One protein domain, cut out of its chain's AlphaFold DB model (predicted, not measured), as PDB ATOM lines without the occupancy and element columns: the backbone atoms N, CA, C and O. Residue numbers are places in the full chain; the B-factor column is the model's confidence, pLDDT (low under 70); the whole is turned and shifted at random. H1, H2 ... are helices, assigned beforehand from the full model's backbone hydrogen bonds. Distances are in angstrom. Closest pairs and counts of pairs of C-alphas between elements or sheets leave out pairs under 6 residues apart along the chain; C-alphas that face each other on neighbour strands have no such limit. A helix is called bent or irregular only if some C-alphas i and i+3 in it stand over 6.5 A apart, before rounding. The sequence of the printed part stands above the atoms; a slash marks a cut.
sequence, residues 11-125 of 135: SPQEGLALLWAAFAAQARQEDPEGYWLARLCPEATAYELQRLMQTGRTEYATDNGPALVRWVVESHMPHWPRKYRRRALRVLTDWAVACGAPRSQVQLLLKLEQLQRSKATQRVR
ATOM      1  N   SER A  11      25.949  -3.872 -13.043       82.94
ATOM      2  CA  SER A  11      26.684  -3.067 -12.084       82.94
ATOM      3  C   SER A  11      28.084  -3.655 -11.859       82.94
ATOM      4  O   SER A  11      28.303  -4.868 -11.967       82.94
ATOM      5  N   PRO A  12      29.076  -2.826 -11.483       82.81
ATOM      6  CA  PRO A  12      30.393  -3.331 -11.109       82.81
ATOM      7  C   PRO A  12      30.346  -4.377  -9.986       82.81
ATOM      8  O   PRO A  12      31.182  -5.272  -9.961       82.81
ATOM      9  N   GLN A  13      29.377  -4.283  -9.071       87.12
ATOM     10  CA  GLN A  13      29.221  -5.223  -7.960       87.12
ATOM     11  C   GLN A  13      28.739  -6.602  -8.427       87.12
ATOM     12  O   GLN A  13      29.273  -7.605  -7.962       87.12
ATOM     13  N   GLU A  14      27.806  -6.669  -9.380       87.75
ATOM     14  CA  GLU A  14      27.356  -7.935  -9.985       87.75
ATOM     15  C   GLU A  14      28.498  -8.621 -10.738       87.75
ATOM     16  O   GLU A  14      28.731  -9.818 -10.574       87.75
ATOM     17  N   GLY A  15      29.304  -7.848 -11.472       86.75
ATOM     18  CA  GLY A  15      30.510  -8.379 -12.106       86.75
ATOM     19  C   GLY A  15      31.542  -8.899 -11.096       86.75
ATOM     20  O   GLY A  15      32.166  -9.930 -11.335       86.75
ATOM     21  N   LEU A  16      31.716  -8.227  -9.951       88.12
ATOM     22  CA  LEU A  16      32.584  -8.713  -8.868       88.12
ATOM     23  C   LEU A  16      32.037  -9.987  -8.217       88.12
ATOM     24  O   LEU A  16      32.818 -10.886  -7.913       88.12
ATOM     25  N   ALA A  17      30.721 -10.084  -8.047       90.38
ATOM     26  CA  ALA A  17      30.066 -11.275  -7.528       90.38
ATOM     27  C   ALA A  17      30.217 -12.475  -8.472       90.38
ATOM     28  O   ALA A  17      30.497 -13.583  -8.017       90.38
ATOM     29  N   LEU A  18      30.124 -12.257  -9.786       88.38
ATOM     30  CA  LEU A  18      30.392 -13.302 -10.772       88.38
ATOM     31  C   LEU A  18      31.857 -13.763 -10.727       88.38
ATOM     32  O   LEU A  18      32.126 -14.963 -10.742       88.38
ATOM     33  N   LEU A  19      32.812 -12.828 -10.640       86.31
ATOM     34  CA  LEU A  19      34.234 -13.167 -10.499       86.31
ATOM     35  C   LEU A  19      34.505 -13.953  -9.213       86.31
ATOM     36  O   LEU A  19      35.289 -14.898  -9.234       86.31
ATOM     37  N   TRP A  20      33.839 -13.589  -8.115       89.81
ATOM     38  CA  TRP A  20      33.905 -14.316  -6.852       89.81
ATOM     39  C   TRP A  20      33.372 -15.748  -6.981       89.81
ATOM     40  O   TRP A  20      34.060 -16.688  -6.588       89.81
ATOM     41  N   ALA A  21      32.199 -15.934  -7.592       88.19
ATOM     42  CA  ALA A  21      31.599 -17.254  -7.778       88.19
ATOM     43  C   ALA A  21      32.450 -18.149  -8.690       88.19
ATOM     44  O   ALA A  21      32.685 -19.319  -8.380       88.19
ATOM     45  N   ALA A  22      32.982 -17.584  -9.777       85.38
ATOM     46  CA  ALA A  22      33.888 -18.287 -10.676       85.38
ATOM     47  C   ALA A  22      35.172 -18.729  -9.967       85.38
ATOM     48  O   ALA A  22      35.654 -19.844 -10.173       85.38
ATOM     49  N   PHE A  23      35.713 -17.860  -9.112       82.06
ATOM     50  CA  PHE A  23      36.900 -18.161  -8.330       82.06
ATOM     51  C   PHE A  23      36.642 -19.280  -7.314       82.06
ATOM     52  O   PHE A  23      37.387 -20.260  -7.301       82.06
ATOM     53  N   ALA A  24      35.554 -19.187  -6.541       84.19
ATOM     54  CA  ALA A  24      35.116 -20.222  -5.602       84.19
ATOM     55  C   ALA A  24      34.979 -21.593  -6.286       84.19
ATOM     56  O   ALA A  24      35.548 -22.589  -5.833       84.19
ATOM     57  N   ALA A  25      34.295 -21.630  -7.435       83.06
ATOM     58  CA  ALA A  25      34.078 -22.856  -8.192       83.06
ATOM     59  C   ALA A  25      35.389 -23.484  -8.695       83.06
ATOM     60  O   ALA A  25      35.574 -24.697  -8.604       83.06
ATOM     61  N   GLN A  26      36.324 -22.673  -9.197       76.56
ATOM     62  CA  GLN A  26      37.614 -23.173  -9.685       76.56
ATOM     63  C   GLN A  26      38.557 -23.590  -8.553       76.56
ATOM     64  O   GLN A  26      39.315 -24.545  -8.712       76.56
ATOM     65  N   ALA A  27      38.530 -22.878  -7.425       71.81
ATOM     66  CA  ALA A  27      39.332 -23.200  -6.250       71.81
ATOM     67  C   ALA A  27      38.756 -24.382  -5.450       71.81
ATOM     68  O   ALA A  27      39.423 -24.869  -4.540       71.81
ATOM     69  N   ARG A  28      37.532 -24.838  -5.776       74.31
ATOM     70  CA  ARG A  28      36.742 -25.783  -4.964       74.31
ATOM     71  C   ARG A  28      36.666 -25.345  -3.497       74.31
ATOM     72  O   ARG A  28      36.699 -26.176  -2.595       74.31
ATOM     73  N   GLN A  29      36.614 -24.035  -3.273       74.38
ATOM     74  CA  GLN A  29      36.509 -23.446  -1.948       74.38
ATOM     75  C   GLN A  29      35.215 -22.667  -1.841       74.38
ATOM     76  O   GLN A  29      34.871 -21.879  -2.721       74.38
ATOM     77  N   GLU A  30      34.515 -22.881  -0.737       75.19
ATOM     78  CA  GLU A  30      33.330 -22.114  -0.410       75.19
ATOM     79  C   GLU A  30      33.716 -20.863   0.381       75.19
ATOM     80  O   GLU A  30      34.593 -20.890   1.241       75.19
ATOM     81  N   ASP A  31      33.020 -19.766   0.102       81.88
ATOM     82  CA  ASP A  31      33.016 -18.560   0.929       81.88
ATOM     83  C   ASP A  31      31.590 -18.374   1.480       81.88
ATOM     84  O   ASP A  31      30.824 -17.561   0.956       81.88
ATOM     85  N   PRO A  32      31.153 -19.217   2.439       76.88
ATOM     86  CA  PRO A  32      29.760 -19.272   2.886       76.88
ATOM     87  C   PRO A  32      29.326 -17.999   3.618       76.88
ATOM     88  O   PRO A  32      28.163 -17.617   3.534       76.88
ATOM     89  N   GLU A  33      30.265 -17.318   4.273       81.50
ATOM     90  CA  GLU A  33      30.029 -16.052   4.974       81.50
ATOM     91  C   GLU A  33      30.199 -14.826   4.061       81.50
ATOM     92  O   GLU A  33      29.946 -13.699   4.479       81.50
ATOM     93  N   GLY A  34      30.627 -15.025   2.808       86.06
ATOM     94  CA  GLY A  34      30.869 -13.935   1.866       86.06
ATOM     95  C   GLY A  34      32.024 -13.020   2.283       86.06
ATOM     96  O   GLY A  34      32.028 -11.847   1.911       86.06
ATOM     97  N   TYR A  35      32.997 -13.520   3.049       89.38
ATOM     98  CA  TYR A  35      34.136 -12.747   3.548       89.38
ATOM     99  C   TYR A  35      34.935 -12.113   2.401       89.38
ATOM    100  O   TYR A  35      35.269 -10.921   2.432       89.38
ATOM    101  N   TRP A  36      35.220 -12.883   1.349       91.12
ATOM    102  CA  TRP A  36      35.972 -12.387   0.197       91.12
ATOM    103  C   TRP A  36      35.128 -11.446  -0.651       91.12
ATOM    104  O   TRP A  36      35.636 -10.424  -1.125       91.12
ATOM    105  N   LEU A  37      33.830 -11.727  -0.781       90.81
ATOM    106  CA  LEU A  37      32.906 -10.833  -1.473       90.81
ATOM    107  C   LEU A  37      32.752  -9.486  -0.752       90.81
ATOM    108  O   LEU A  37      32.785  -8.443  -1.405       90.81
ATOM    109  N   ALA A  38      32.685  -9.474   0.579       92.25
ATOM    110  CA  ALA A  38      32.650  -8.252   1.380       92.25
ATOM    111  C   ALA A  38      33.916  -7.403   1.176       92.25
ATOM    112  O   ALA A  38      33.852  -6.177   1.096       92.25
ATOM    113  N   ARG A  39      35.082  -8.038   0.995       91.19
ATOM    114  CA  ARG A  39      36.328  -7.328   0.652       91.19
ATOM    115  C   ARG A  39      36.331  -6.780  -0.780       91.19
ATOM    116  O   ARG A  39      36.993  -5.768  -1.032       91.19
ATOM    117  N   LEU A  40      35.612  -7.408  -1.714       88.62
ATOM    118  CA  LEU A  40      35.416  -6.894  -3.078       88.62
ATOM    119  C   LEU A  40      34.435  -5.708  -3.098       88.62
ATOM    120  O   LEU A  40      34.706  -4.700  -3.764       88.62
ATOM    121  N   CYS A  41      33.361  -5.803  -2.315       90.44
ATOM    122  CA  CYS A  41      32.253  -4.853  -2.237       90.44
ATOM    123  C   CYS A  41      32.073  -4.294  -0.808       90.44
ATOM    124  O   CYS A  41      31.018  -4.494  -0.214       90.44
ATOM    125  N   PRO A  42      33.056  -3.566  -0.242       89.19
ATOM    126  CA  PRO A  42      32.969  -3.047   1.125       89.19
ATOM    127  C   PRO A  42      31.887  -1.978   1.297       89.19
ATOM    128  O   PRO A  42      31.527  -1.639   2.416       89.19
ATOM    129  N   GLU A  43      31.404  -1.410   0.193       89.38
ATOM    130  CA  GLU A  43      30.296  -0.463   0.195       89.38
ATOM    131  C   GLU A  43      28.914  -1.147   0.248       89.38
ATOM    132  O   GLU A  43      27.917  -0.450   0.397       89.38
ATOM    133  N   ALA A  44      28.840  -2.477   0.102       88.25
ATOM    134  CA  ALA A  44      27.581  -3.216   0.120       88.25
ATOM    135  C   ALA A  44      27.134  -3.534   1.554       88.25
ATOM    136  O   ALA A  44      27.928  -3.937   2.407       88.25
ATOM    137  N   THR A  45      25.838  -3.396   1.802       90.38
ATOM    138  CA  THR A  45      25.186  -3.847   3.036       90.38
ATOM    139  C   THR A  45      25.143  -5.377   3.117       90.38
ATOM    140  O   THR A  45      25.287  -6.075   2.114       90.38
ATOM    141  N   ALA A  46      24.881  -5.929   4.307       88.00
ATOM    142  CA  ALA A  46      24.750  -7.380   4.490       88.00
ATOM    143  C   ALA A  46      23.662  -7.999   3.588       88.00
ATOM    144  O   ALA A  46      23.866  -9.064   3.008       88.00
ATOM    145  N   TYR A  47      22.537  -7.297   3.418       90.44
ATOM    146  CA  TYR A  47      21.459  -7.715   2.521       90.44
ATOM    147  C   TYR A  47      21.909  -7.727   1.052       90.44
ATOM    148  O   TYR A  47      21.684  -8.697   0.327       90.44
ATOM    149  N   GLU A  48      22.601  -6.676   0.608       90.62
ATOM    150  CA  GLU A  48      23.132  -6.606  -0.755       90.62
ATOM    151  C   GLU A  48      24.195  -7.672  -1.012       90.62
ATOM    152  O   GLU A  48      24.213  -8.254  -2.095       90.62
ATOM    153  N   LEU A  49      25.045  -7.972  -0.027       91.31
ATOM    154  CA  LEU A  49      26.032  -9.044  -0.123       91.31
ATOM    155  C   LEU A  49      25.360 -10.401  -0.327       91.31
ATOM    156  O   LEU A  49      25.744 -11.114  -1.250       91.31
ATOM    157  N   GLN A  50      24.318 -10.732   0.441       90.62
ATOM    158  CA  GLN A  50      23.562 -11.975   0.236       90.62
ATOM    159  C   GLN A  50      22.955 -12.050  -1.169       90.62
ATOM    160  O   GLN A  50      23.105 -13.062  -1.860       90.62
ATOM    161  N   ARG A  51      22.339 -10.954  -1.635       93.06
ATOM    162  CA  ARG A  51      21.788 -10.863  -2.995       93.06
ATOM    163  C   ARG A  51      22.869 -11.076  -4.056       93.06
ATOM    164  O   ARG A  51      22.656 -11.819  -5.013       93.06
ATOM    165  N   LEU A  52      24.034 -10.450  -3.889       91.69
ATOM    166  CA  LEU A  52      25.171 -10.574  -4.800       91.69
ATOM    167  C   LEU A  52      25.740 -11.996  -4.802       91.69
ATOM    168  O   LEU A  52      26.004 -12.527  -5.875       91.69
ATOM    169  N   MET A  53      25.867 -12.646  -3.642       91.19
ATOM    170  CA  MET A  53      26.307 -14.044  -3.555       91.19
ATOM    171  C   MET A  53      25.375 -14.969  -4.332       91.19
ATOM    172  O   MET A  53      25.835 -15.789  -5.125       91.19
ATOM    173  N   GLN A  54      24.065 -14.825  -4.119       90.56
ATOM    174  CA  GLN A  54      23.070 -15.635  -4.810       90.56
ATOM    175  C   GLN A  54      23.104 -15.377  -6.316       90.56
ATOM    176  O   GLN A  54      23.168 -16.325  -7.092       90.56
ATOM    177  N   THR A  55      23.150 -14.108  -6.724       88.88
ATOM    178  CA  THR A  55      23.230 -13.717  -8.139       88.88
ATOM    179  C   THR A  55      24.483 -14.293  -8.794       88.88
ATOM    180  O   THR A  55      24.382 -14.997  -9.792       88.88
ATOM    181  N   GLY A  56      25.663 -14.089  -8.201       86.88
ATOM    182  CA  GLY A  56      26.926 -14.589  -8.743       86.88
ATOM    183  C   GLY A  56      26.955 -16.113  -8.887       86.88
ATOM    184  O   GLY A  56      27.427 -16.616  -9.906       86.88
ATOM    185  N   ARG A  57      26.416 -16.851  -7.904       88.75
ATOM    186  CA  ARG A  57      26.302 -18.319  -7.971       88.75
ATOM    187  C   ARG A  57      25.352 -18.764  -9.072       88.75
ATOM    188  O   ARG A  57      25.731 -19.624  -9.857       88.75
ATOM    189  N   THR A  58      24.154 -18.186  -9.132       88.06
ATOM    190  CA  THR A  58      23.145 -18.535 -10.140       88.06
ATOM    191  C   THR A  58      23.670 -18.264 -11.545       88.06
ATOM    192  O   THR A  58      23.647 -19.160 -12.380       88.06
ATOM    193  N   GLU A  59      24.220 -17.073 -11.784       85.94
ATOM    194  CA  GLU A  59      24.761 -16.671 -13.086       85.94
ATOM    195  C   GLU A  59      25.943 -17.549 -13.512       85.94
ATOM    196  O   GLU A  59      26.009 -17.991 -14.657       85.94
ATOM    197  N   TYR A  60      26.862 -17.871 -12.594       84.50
ATOM    198  CA  TYR A  60      27.978 -18.766 -12.909       84.50
ATOM    199  C   TYR A  60      27.539 -20.221 -13.129       84.50
ATOM    200  O   TYR A  60      28.152 -20.923 -13.929       84.50
ATOM    201  N   ALA A  61      26.502 -20.678 -12.424       84.62
ATOM    202  CA  ALA A  61      25.958 -22.024 -12.572       84.62
ATOM    203  C   ALA A  61      25.183 -22.218 -13.883       84.62
ATOM    204  O   ALA A  61      24.954 -23.361 -14.274       84.62
ATOM    205  N   THR A  62      24.790 -21.142 -14.573       81.69
ATOM    206  CA  THR A  62      24.247 -21.263 -15.932       81.69
ATOM    207  C   THR A  62      25.303 -21.835 -16.885       81.69
ATOM    208  O   THR A  62      26.500 -21.597 -16.710       81.69
ATOM    209  N   ASP A  63      24.873 -22.543 -17.939       59.97
ATOM    210  CA  ASP A  63      25.753 -23.215 -18.920       59.97
ATOM    211  C   ASP A  63      26.811 -22.294 -19.568       59.97
ATOM    212  O   ASP A  63      27.775 -22.759 -20.177       59.97
ATOM    213  N   ASN A  64      26.673 -20.975 -19.405       75.25
ATOM    214  CA  ASN A  64      27.568 -19.960 -19.938       75.25
ATOM    215  C   ASN A  64      28.454 -19.270 -18.884       75.25
ATOM    216  O   ASN A  64      29.100 -18.279 -19.221       75.25
ATOM    217  N   GLY A  65      28.560 -19.767 -17.647       77.50
ATOM    218  CA  GLY A  65      29.341 -19.137 -16.569       77.50
ATOM    219  C   GLY A  65      30.766 -18.702 -16.963       77.50
ATOM    220  O   GLY A  65      31.106 -17.522 -16.831       77.50
ATOM    221  N   PRO A  66      31.611 -19.587 -17.531       80.44
ATOM    222  CA  PRO A  66      32.944 -19.209 -18.015       80.44
ATOM    223  C   PRO A  66      32.928 -18.171 -19.149       80.44
ATOM    224  O   PRO A  66      33.807 -17.307 -19.212       80.44
ATOM    225  N   ALA A  67      31.936 -18.232 -20.044       80.62
ATOM    226  CA  ALA A  67      31.777 -17.265 -21.130       80.62
ATOM    227  C   ALA A  67      31.362 -15.886 -20.594       80.62
ATOM    228  O   ALA A  67      31.887 -14.866 -21.042       80.62
ATOM    229  N   LEU A  68      30.500 -15.858 -19.577       80.62
ATOM    230  CA  LEU A  68      30.058 -14.647 -18.899       80.62
ATOM    231  C   LEU A  68      31.204 -13.997 -18.116       80.62
ATOM    232  O   LEU A  68      31.417 -12.791 -18.217       80.62
ATOM    233  N   VAL A  69      32.025 -14.795 -17.426       82.81
ATOM    234  CA  VAL A  69      33.259 -14.323 -16.772       82.81
ATOM    235  C   VAL A  69      34.198 -13.688 -17.792       82.81
ATOM    236  O   VAL A  69      34.714 -12.591 -17.567       82.81
ATOM    237  N   ARG A  70      34.405 -14.350 -18.937       81.06
ATOM    238  CA  ARG A  70      35.231 -13.813 -20.020       81.06
ATOM    239  C   ARG A  70      34.672 -12.489 -20.540       81.06
ATOM    240  O   ARG A  70      35.431 -11.533 -20.672       81.06
ATOM    241  N   TRP A  71      33.364 -12.409 -20.768       82.56
ATOM    242  CA  TRP A  71      32.700 -11.179 -21.186       82.56
ATOM    243  C   TRP A  71      32.861 -10.052 -20.156       82.56
ATOM    244  O   TRP A  71      33.223  -8.941 -20.541       82.56
ATOM    245  N   VAL A  72      32.707 -10.324 -18.853       83.25
ATOM    246  CA  VAL A  72      32.931  -9.329 -17.788       83.25
ATOM    247  C   VAL A  72      34.371  -8.818 -17.812       83.25
ATOM    248  O   VAL A  72      34.598  -7.607 -17.774       83.25
ATOM    249  N   VAL A  73      35.348  -9.720 -17.907       80.81
ATOM    250  CA  VAL A  73      36.777  -9.373 -17.915       80.81
ATOM    251  C   VAL A  73      37.163  -8.565 -19.155       80.81
ATOM    252  O   VAL A  73      37.889  -7.575 -19.045       80.81
ATOM    253  N   GLU A  74      36.701  -8.985 -20.330       79.44
ATOM    254  CA  GLU A  74      37.106  -8.404 -21.611       79.44
ATOM    255  C   GLU A  74      36.306  -7.138 -21.952       79.44
ATOM    256  O   GLU A  74      36.884  -6.177 -22.463       79.44
ATOM    257  N   SER A  75      35.014  -7.096 -21.612       79.38
ATOM    258  CA  SER A  75      34.082  -6.057 -22.070       79.38
ATOM    259  C   SER A  75      33.675  -5.065 -20.985       79.38
ATOM    260  O   SER A  75      33.495  -3.897 -21.297       79.38
ATOM    261  N   HIS A  76      33.557  -5.468 -19.714       78.56
ATOM    262  CA  HIS A  76      32.994  -4.598 -18.662       78.56
ATOM    263  C   HIS A  76      34.050  -4.016 -17.719       78.56
ATOM    264  O   HIS A  76      34.101  -2.804 -17.477       78.56
ATOM    265  N   MET A  77      34.947  -4.866 -17.217       80.25
ATOM    266  CA  MET A  77      36.000  -4.489 -16.280       80.25
ATOM    267  C   MET A  77      36.878  -3.327 -16.781       80.25
ATOM    268  O   MET A  77      37.217  -2.463 -15.966       80.25
ATOM    269  N   PRO A  78      37.229  -3.199 -18.081       79.94
ATOM    270  CA  PRO A  78      38.029  -2.075 -18.572       79.94
ATOM    271  C   PRO A  78      37.386  -0.693 -18.383       79.94
ATOM    272  O   PRO A  78      38.129   0.298 -18.358       79.94
ATOM    273  N   HIS A  79      36.057  -0.631 -18.257       81.12
ATOM    274  CA  HIS A  79      35.286   0.595 -18.036       81.12
ATOM    275  C   HIS A  79      35.069   0.898 -16.551       81.12
ATOM    276  O   HIS A  79      34.709   2.021 -16.203       81.12
ATOM    277  N   TRP A  80      35.356  -0.050 -15.656       83.62
ATOM    278  CA  TRP A  80      35.246   0.195 -14.224       83.62
ATOM    279  C   TRP A  80      36.245   1.253 -13.740       83.62
ATOM    280  O   TRP A  80      37.386   1.344 -14.247       83.62
ATOM    281  N   PRO A  81      35.882   2.004 -12.682       82.38
ATOM    282  CA  PRO A  81      36.810   2.922 -12.049       82.38
ATOM    283  C   PRO A  81      38.081   2.187 -11.611       82.38
ATOM    284  O   PRO A  81      38.060   1.036 -11.166       82.38
ATOM    285  N   ARG A  82      39.228   2.866 -11.715       80.88
ATOM    286  CA  ARG A  82      40.547   2.274 -11.425       80.88
ATOM    287  C   ARG A  82      40.635   1.682 -10.012       80.88
ATOM    288  O   ARG A  82      41.311   0.672  -9.824       80.88
ATOM    289  N   LYS A  83      39.943   2.294  -9.042       81.94
ATOM    290  CA  LYS A  83      39.850   1.822  -7.652       81.94
ATOM    291  C   LYS A  83      39.252   0.412  -7.578       81.94
ATOM    292  O   LYS A  83      39.866  -0.458  -6.971       81.94
ATOM    293  N   TYR A  84      38.131   0.177  -8.263       80.12
ATOM    294  CA  TYR A  84      37.455  -1.123  -8.298       80.12
ATOM    295  C   TYR A  84      38.334  -2.195  -8.930       80.12
ATOM    296  O   TYR A  84      38.541  -3.247  -8.336       80.12
ATOM    297  N   ARG A  85      38.953  -1.904 -10.080       81.31
ATOM    298  CA  ARG A  85      39.828  -2.885 -10.738       81.31
ATOM    299  C   ARG A  85      41.053  -3.258  -9.899       81.31
ATOM    300  O   ARG A  85      41.440  -4.422  -9.867       81.31
ATOM    301  N   ARG A  86      41.692  -2.285  -9.235       82.25
ATOM    302  CA  ARG A  86      42.830  -2.546  -8.333       82.25
ATOM    303  C   ARG A  86      42.416  -3.377  -7.122       82.25
ATOM    304  O   ARG A  86      43.141  -4.292  -6.751       82.25
ATOM    305  N   ARG A  87      41.262  -3.064  -6.528       86.31
ATOM    306  CA  ARG A  87      40.705  -3.825  -5.405       86.31
ATOM    307  C   ARG A  87      40.410  -5.264  -5.816       86.31
ATOM    308  O   ARG A  87      40.876  -6.165  -5.135       86.31
ATOM    309  N   ALA A  88      39.722  -5.459  -6.941       84.31
ATOM    310  CA  ALA A  88      39.400  -6.780  -7.475       84.31
ATOM    311  C   ALA A  88      40.657  -7.641  -7.634       84.31
ATOM    312  O   ALA A  88      40.727  -8.737  -7.095       84.31
ATOM    313  N   LEU A  89      41.690  -7.096  -8.285       82.19
ATOM    314  CA  LEU A  89      42.976  -7.776  -8.428       82.19
ATOM    315  C   LEU A  89      43.601  -8.151  -7.087       82.19
ATOM    316  O   LEU A  89      44.002  -9.296  -6.903       82.19
ATOM    317  N   ARG A  90      43.685  -7.197  -6.154       84.88
ATOM    318  CA  ARG A  90      44.305  -7.423  -4.846       84.88
ATOM    319  C   ARG A  90      43.568  -8.498  -4.052       84.88
ATOM    320  O   ARG A  90      44.198  -9.430  -3.582       84.88
ATOM    321  N   VAL A  91      42.247  -8.385  -3.934       86.19
ATOM    322  CA  VAL A  91      41.439  -9.302  -3.119       86.19
ATOM    323  C   VAL A  91      41.421 -10.707  -3.717       86.19
ATOM    324  O   VAL A  91      41.600 -11.664  -2.977       86.19
ATOM    325  N   LEU A  92      41.287 -10.843  -5.042       82.50
ATOM    326  CA  LEU A  92      41.351 -12.158  -5.688       82.50
ATOM    327  C   LEU A  92      42.757 -12.780  -5.596       82.50
ATOM    328  O   LEU A  92      42.877 -13.996  -5.511       82.50
ATOM    329  N   THR A  93      43.819 -11.965  -5.571       79.88
ATOM    330  CA  THR A  93      45.193 -12.455  -5.344       79.88
ATOM    331  C   THR A  93      45.390 -12.929  -3.909       79.88
ATOM    332  O   THR A  93      45.904 -14.025  -3.704       79.88
ATOM    333  N   ASP A  94      44.947 -12.141  -2.926       84.38
ATOM    334  CA  ASP A  94      44.986 -12.521  -1.509       84.38
ATOM    335  C   ASP A  94      44.218 -13.833  -1.281       84.38
ATOM    336  O   ASP A  94      44.705 -14.724  -0.586       84.38
ATOM    337  N   TRP A  95      43.047 -13.976  -1.915       84.19
ATOM    338  CA  TRP A  95      42.245 -15.195  -1.848       84.19
ATOM    339  C   TRP A  95      42.966 -16.382  -2.497       84.19
ATOM    340  O   TRP A  95      43.070 -17.440  -1.884       84.19
ATOM    341  N   ALA A  96      43.565 -16.203  -3.678       78.38
ATOM    342  CA  ALA A  96      44.344 -17.252  -4.338       78.38
ATOM    343  C   ALA A  96      45.524 -17.754  -3.503       78.38
ATOM    344  O   ALA A  96      45.774 -18.959  -3.460       78.38
ATOM    345  N   VAL A  97      46.225 -16.853  -2.814       80.25
ATOM    346  CA  VAL A  97      47.301 -17.225  -1.887       80.25
ATOM    347  C   VAL A  97      46.737 -17.996  -0.693       80.25
ATOM    348  O   VAL A  97      47.273 -19.050  -0.356       80.25
ATOM    349  N   ALA A  98      45.639 -17.522  -0.097       81.31
ATOM    350  CA  ALA A  98      44.999 -18.183   1.041       81.31
ATOM    351  C   ALA A  98      44.493 -19.599   0.704       81.31
ATOM    352  O   ALA A  98      44.556 -20.491   1.546       81.31
ATOM    353  N   CYS A  99      44.037 -19.826  -0.531       74.06
ATOM    354  CA  CYS A  99      43.551 -21.128  -0.991       74.06
ATOM    355  C   CYS A  99      44.646 -22.070  -1.515       74.06
ATOM    356  O   CYS A  99      44.329 -23.200  -1.880       74.06
ATOM    357  N   GLY A 100      45.902 -21.617  -1.627       70.38
ATOM    358  CA  GLY A 100      46.967 -22.389  -2.283       70.38
ATOM    359  C   GLY A 100      46.679 -22.655  -3.766       70.38
ATOM    360  O   GLY A 100      46.936 -23.746  -4.274       70.38
ATOM    361  N   ALA A 101      46.074 -21.686  -4.452       67.69
ATOM    362  CA  ALA A 101      45.394 -21.940  -5.708       67.69
ATOM    363  C   ALA A 101      46.336 -22.272  -6.888       67.69
ATOM    364  O   ALA A 101      47.483 -21.810  -6.937       67.69
ATOM    365  N   PRO A 102      45.869 -23.058  -7.880       62.50
ATOM    366  CA  PRO A 102      46.704 -23.524  -8.979       62.50
ATOM    367  C   PRO A 102      47.174 -22.378  -9.887       62.50
ATOM    368  O   PRO A 102      46.502 -21.363 -10.080       62.50
ATOM    369  N   ARG A 103      48.338 -22.576 -10.519       59.03
ATOM    370  CA  ARG A 103      49.056 -21.584 -11.347       59.03
ATOM    371  C   ARG A 103      48.207 -20.943 -12.458       59.03
ATOM    372  O   ARG A 103      48.485 -19.815 -12.858       59.03
ATOM    373  N   SER A 104      47.167 -21.627 -12.934       61.22
ATOM    374  CA  SER A 104      46.196 -21.113 -13.912       61.22
ATOM    375  C   SER A 104      45.363 -19.936 -13.381       61.22
ATOM    376  O   SER A 104      45.085 -19.000 -14.129       61.22
ATOM    377  N   GLN A 105      45.033 -19.908 -12.087       62.62
ATOM    378  CA  GLN A 105      44.333 -18.776 -11.465       62.62
ATOM    379  C   GLN A 105      45.249 -17.560 -11.300       62.62
ATOM    380  O   GLN A 105      44.842 -16.425 -11.548       62.62
ATOM    381  N   VAL A 106      46.524 -17.798 -10.989       61.97
ATOM    382  CA  VAL A 106      47.551 -16.748 -10.970       61.97
ATOM    383  C   VAL A 106      47.722 -16.137 -12.368       61.97
ATOM    384  O   VAL A 106      47.860 -14.924 -12.498       61.97
ATOM    385  N   GLN A 107      47.636 -16.936 -13.438       61.22
ATOM    386  CA  GLN A 107      47.674 -16.428 -14.816       61.22
ATOM    387  C   GLN A 107      46.474 -15.537 -15.168       61.22
ATOM    388  O   GLN A 107      46.660 -14.532 -15.856       61.22
ATOM    389  N   LEU A 108      45.265 -15.847 -14.679       64.50
ATOM    390  CA  LEU A 108      44.090 -14.983 -14.852       64.50
ATOM    391  C   LEU A 108      44.306 -13.619 -14.173       64.50
ATOM    392  O   LEU A 108      44.066 -12.578 -14.786       64.50
ATOM    393  N   LEU A 109      44.842 -13.616 -12.950       66.62
ATOM    394  CA  LEU A 109      45.180 -12.401 -12.200       66.62
ATOM    395  C   LEU A 109      46.275 -11.575 -12.885       66.62
ATOM    396  O   LEU A 109      46.144 -10.358 -13.020       66.62
ATOM    397  N   LEU A 110      47.317 -12.232 -13.401       63.38
ATOM    398  CA  LEU A 110      48.382 -11.585 -14.171       63.38
ATOM    399  C   LEU A 110      47.858 -10.984 -15.482       63.38
ATOM    400  O   LEU A 110      48.249  -9.876 -15.850       63.38
ATOM    401  N   LYS A 111      46.938 -11.665 -16.177       63.97
ATOM    402  CA  LYS A 111      46.302 -11.142 -17.398       63.97
ATOM    403  C   LYS A 111      45.463  -9.896 -17.093       63.97
ATOM    404  O   LYS A 111      45.538  -8.903 -17.817       63.97
ATOM    405  N   LEU A 112      44.727  -9.909 -15.982       63.31
ATOM    406  CA  LEU A 112      43.983  -8.751 -15.483       63.31
ATOM    407  C   LEU A 112      44.901  -7.578 -15.096       63.31
ATOM    408  O   LEU A 112      44.576  -6.417 -15.360       63.31
ATOM    409  N   GLU A 113      46.067  -7.856 -14.513       66.69
ATOM    410  CA  GLU A 113      47.076  -6.844 -14.195       66.69
ATOM    411  C   GLU A 113      47.701  -6.233 -15.461       66.69
ATOM    412  O   GLU A 113      47.838  -5.009 -15.570       66.69
ATOM    413  N   GLN A 114      48.020  -7.060 -16.461       64.75
ATOM    414  CA  GLN A 114      48.536  -6.607 -17.755       64.75
ATOM    415  C   GLN A 114      47.552  -5.664 -18.457       64.75
ATOM    416  O   GLN A 114      47.957  -4.588 -18.897       64.75
ATOM    417  N   LEU A 115      46.253  -5.982 -18.462       63.03
ATOM    418  CA  LEU A 115      45.208  -5.110 -19.018       63.03
ATOM    419  C   LEU A 115      45.145  -3.728 -18.334       63.03
ATOM    420  O   LEU A 115      44.801  -2.732 -18.976       63.03
ATOM    421  N   GLN A 116      45.510  -3.623 -17.048       62.34
ATOM    422  CA  GLN A 116      45.634  -2.324 -16.375       62.34
ATOM    423  C   GLN A 116      46.887  -1.550 -16.794       62.34
ATOM    424  O   GLN A 116      46.834  -0.319 -16.905       62.34
ATOM    425  N   ARG A 117      48.010  -2.245 -17.013       57.91
ATOM    426  CA  ARG A 117      49.299  -1.630 -17.367       57.91
ATOM    427  C   ARG A 117      49.296  -1.086 -18.798       57.91
ATOM    428  O   ARG A 117      49.733   0.048 -18.993       57.91
ATOM    429  N   SER A 118      48.720  -1.811 -19.759       55.78
ATOM    430  CA  SER A 118      48.702  -1.431 -21.183       55.78
ATOM    431  C   SER A 118      48.045  -0.069 -21.454       55.78
ATOM    432  O   SER A 118      48.511   0.689 -22.300       55.78
ATOM    433  N   LYS A 119      46.993   0.294 -20.703       51.28
ATOM    434  CA  LYS A 119      46.312   1.596 -20.859       51.28
ATOM    435  C   LYS A 119      47.063   2.758 -20.198       51.28
ATOM    436  O   LYS A 119      46.973   3.892 -20.670       51.28
ATOM    437  N   ALA A 120      47.798   2.507 -19.114       47.47
ATOM    438  CA  ALA A 120      48.573   3.547 -18.435       47.47
ATOM    439  C   ALA A 120      49.805   3.959 -19.257       47.47
ATOM    440  O   ALA A 120      50.116   5.143 -19.347       47.47
ATOM    441  N   THR A 121      50.465   3.008 -19.921       44.75
ATOM    442  CA  THR A 121      51.610   3.293 -20.797       44.75
ATOM    443  C   THR A 121      51.211   3.924 -22.129       44.75
ATOM    444  O   THR A 121      51.986   4.716 -22.660       44.75
ATOM    445  N   GLN A 122      50.004   3.663 -22.646       46.03
ATOM    446  CA  GLN A 122      49.514   4.324 -23.863       46.03
ATOM    447  C   GLN A 122      49.290   5.830 -23.663       46.03
ATOM    448  O   GLN A 122      49.738   6.619 -24.491       46.03
ATOM    449  N   ARG A 123      48.686   6.246 -22.537       47.16
ATOM    450  CA  ARG A 123      48.471   7.675 -22.231       47.16
ATOM    451  C   ARG A 123      49.759   8.437 -21.911       47.16
ATOM    452  O   ARG A 123      49.830   9.626 -22.180       47.16
ATOM    453  N   VAL A 124      50.776   7.775 -21.355       47.72
ATOM    454  CA  VAL A 124      52.069   8.426 -21.060       47.72
ATOM    455  C   VAL A 124      52.954   8.513 -22.310       47.72
ATOM    456  O   VAL A 124      53.699   9.478 -22.466       47.72
ATOM    457  N   ARG A 125      52.852   7.559 -23.248       45.62
ATOM    458  CA  ARG A 125      53.613   7.606 -24.510       45.62
ATOM    459  C   ARG A 125      53.060   8.597 -25.537       45.62
ATOM    460  O   ARG A 125      53.832   9.059 -26.369       45.62
TER     461      ARG A 125
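AT A GLANCE: This is residues 11 to 125 of the 135 residues of an uncharacterized protein of Rhodothermus marinus (UniProt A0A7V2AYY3). The longest helix, H6, forms one corner of a loose four-helix bundle with H1, H4 and H5, and its last residues, 120 to 125, stick out free. H1 stands across the bundle from H6, and H2 and H3 pack on H1. The printed part has 115 residues with six named helices, H1 to H6, and no named strand: all helix. It is compact, with a radius of gyration of the C-alphas of 13.8 A, and only just elongated, spanning 45 by 30 by 27 A.

IN THESE COORDINATES: H6, residues 103 to 125, is 32.3 A long and ends at C-alpha 125 (53.613, 7.606, -24.510). H5 is residues 82 to 98, 24.4 A, and H4 residues 65 to 79, 20.7 A. H4 is irregular, but only just: C-alphas 74 and 77 are 6.7 A apart. H1, residues 12 to 27, 22.3 A, begins at C-alpha 12 (30.393, -3.331, -11.109). H2 is residues 35 to 40, 8.9 A, and H3 residues 46 to 61, 22.5 A.

HOW THE PARTS SIT: H1, H4, H5 and H6 form an up and down bundle, each running against the one before it. H5 and H6, a hairpin, touch at C-alphas 89 and 109, 6.4 A apart. H4 and H6 only just touch, with 3 pairs of C-alphas within 8 A, the closest Val 73 and Leu 112. H1, the hub, touches H3 at a steep tilt of 59 degrees, with C-alphas 18 and 56 closest at 4.2 A. Every O i to N i+4 pair is within hydrogen-bond range in H1, H2, H3 and H5, against 8 of 11 in H4 and 17 of 19 in H6.

THE WHOLE: C-alphas 32 and 125, the two farthest apart, are 45.2 A apart. The printed part has no cut and no long link. Residue 63 and residues 101 to 125 have pLDDT under 70.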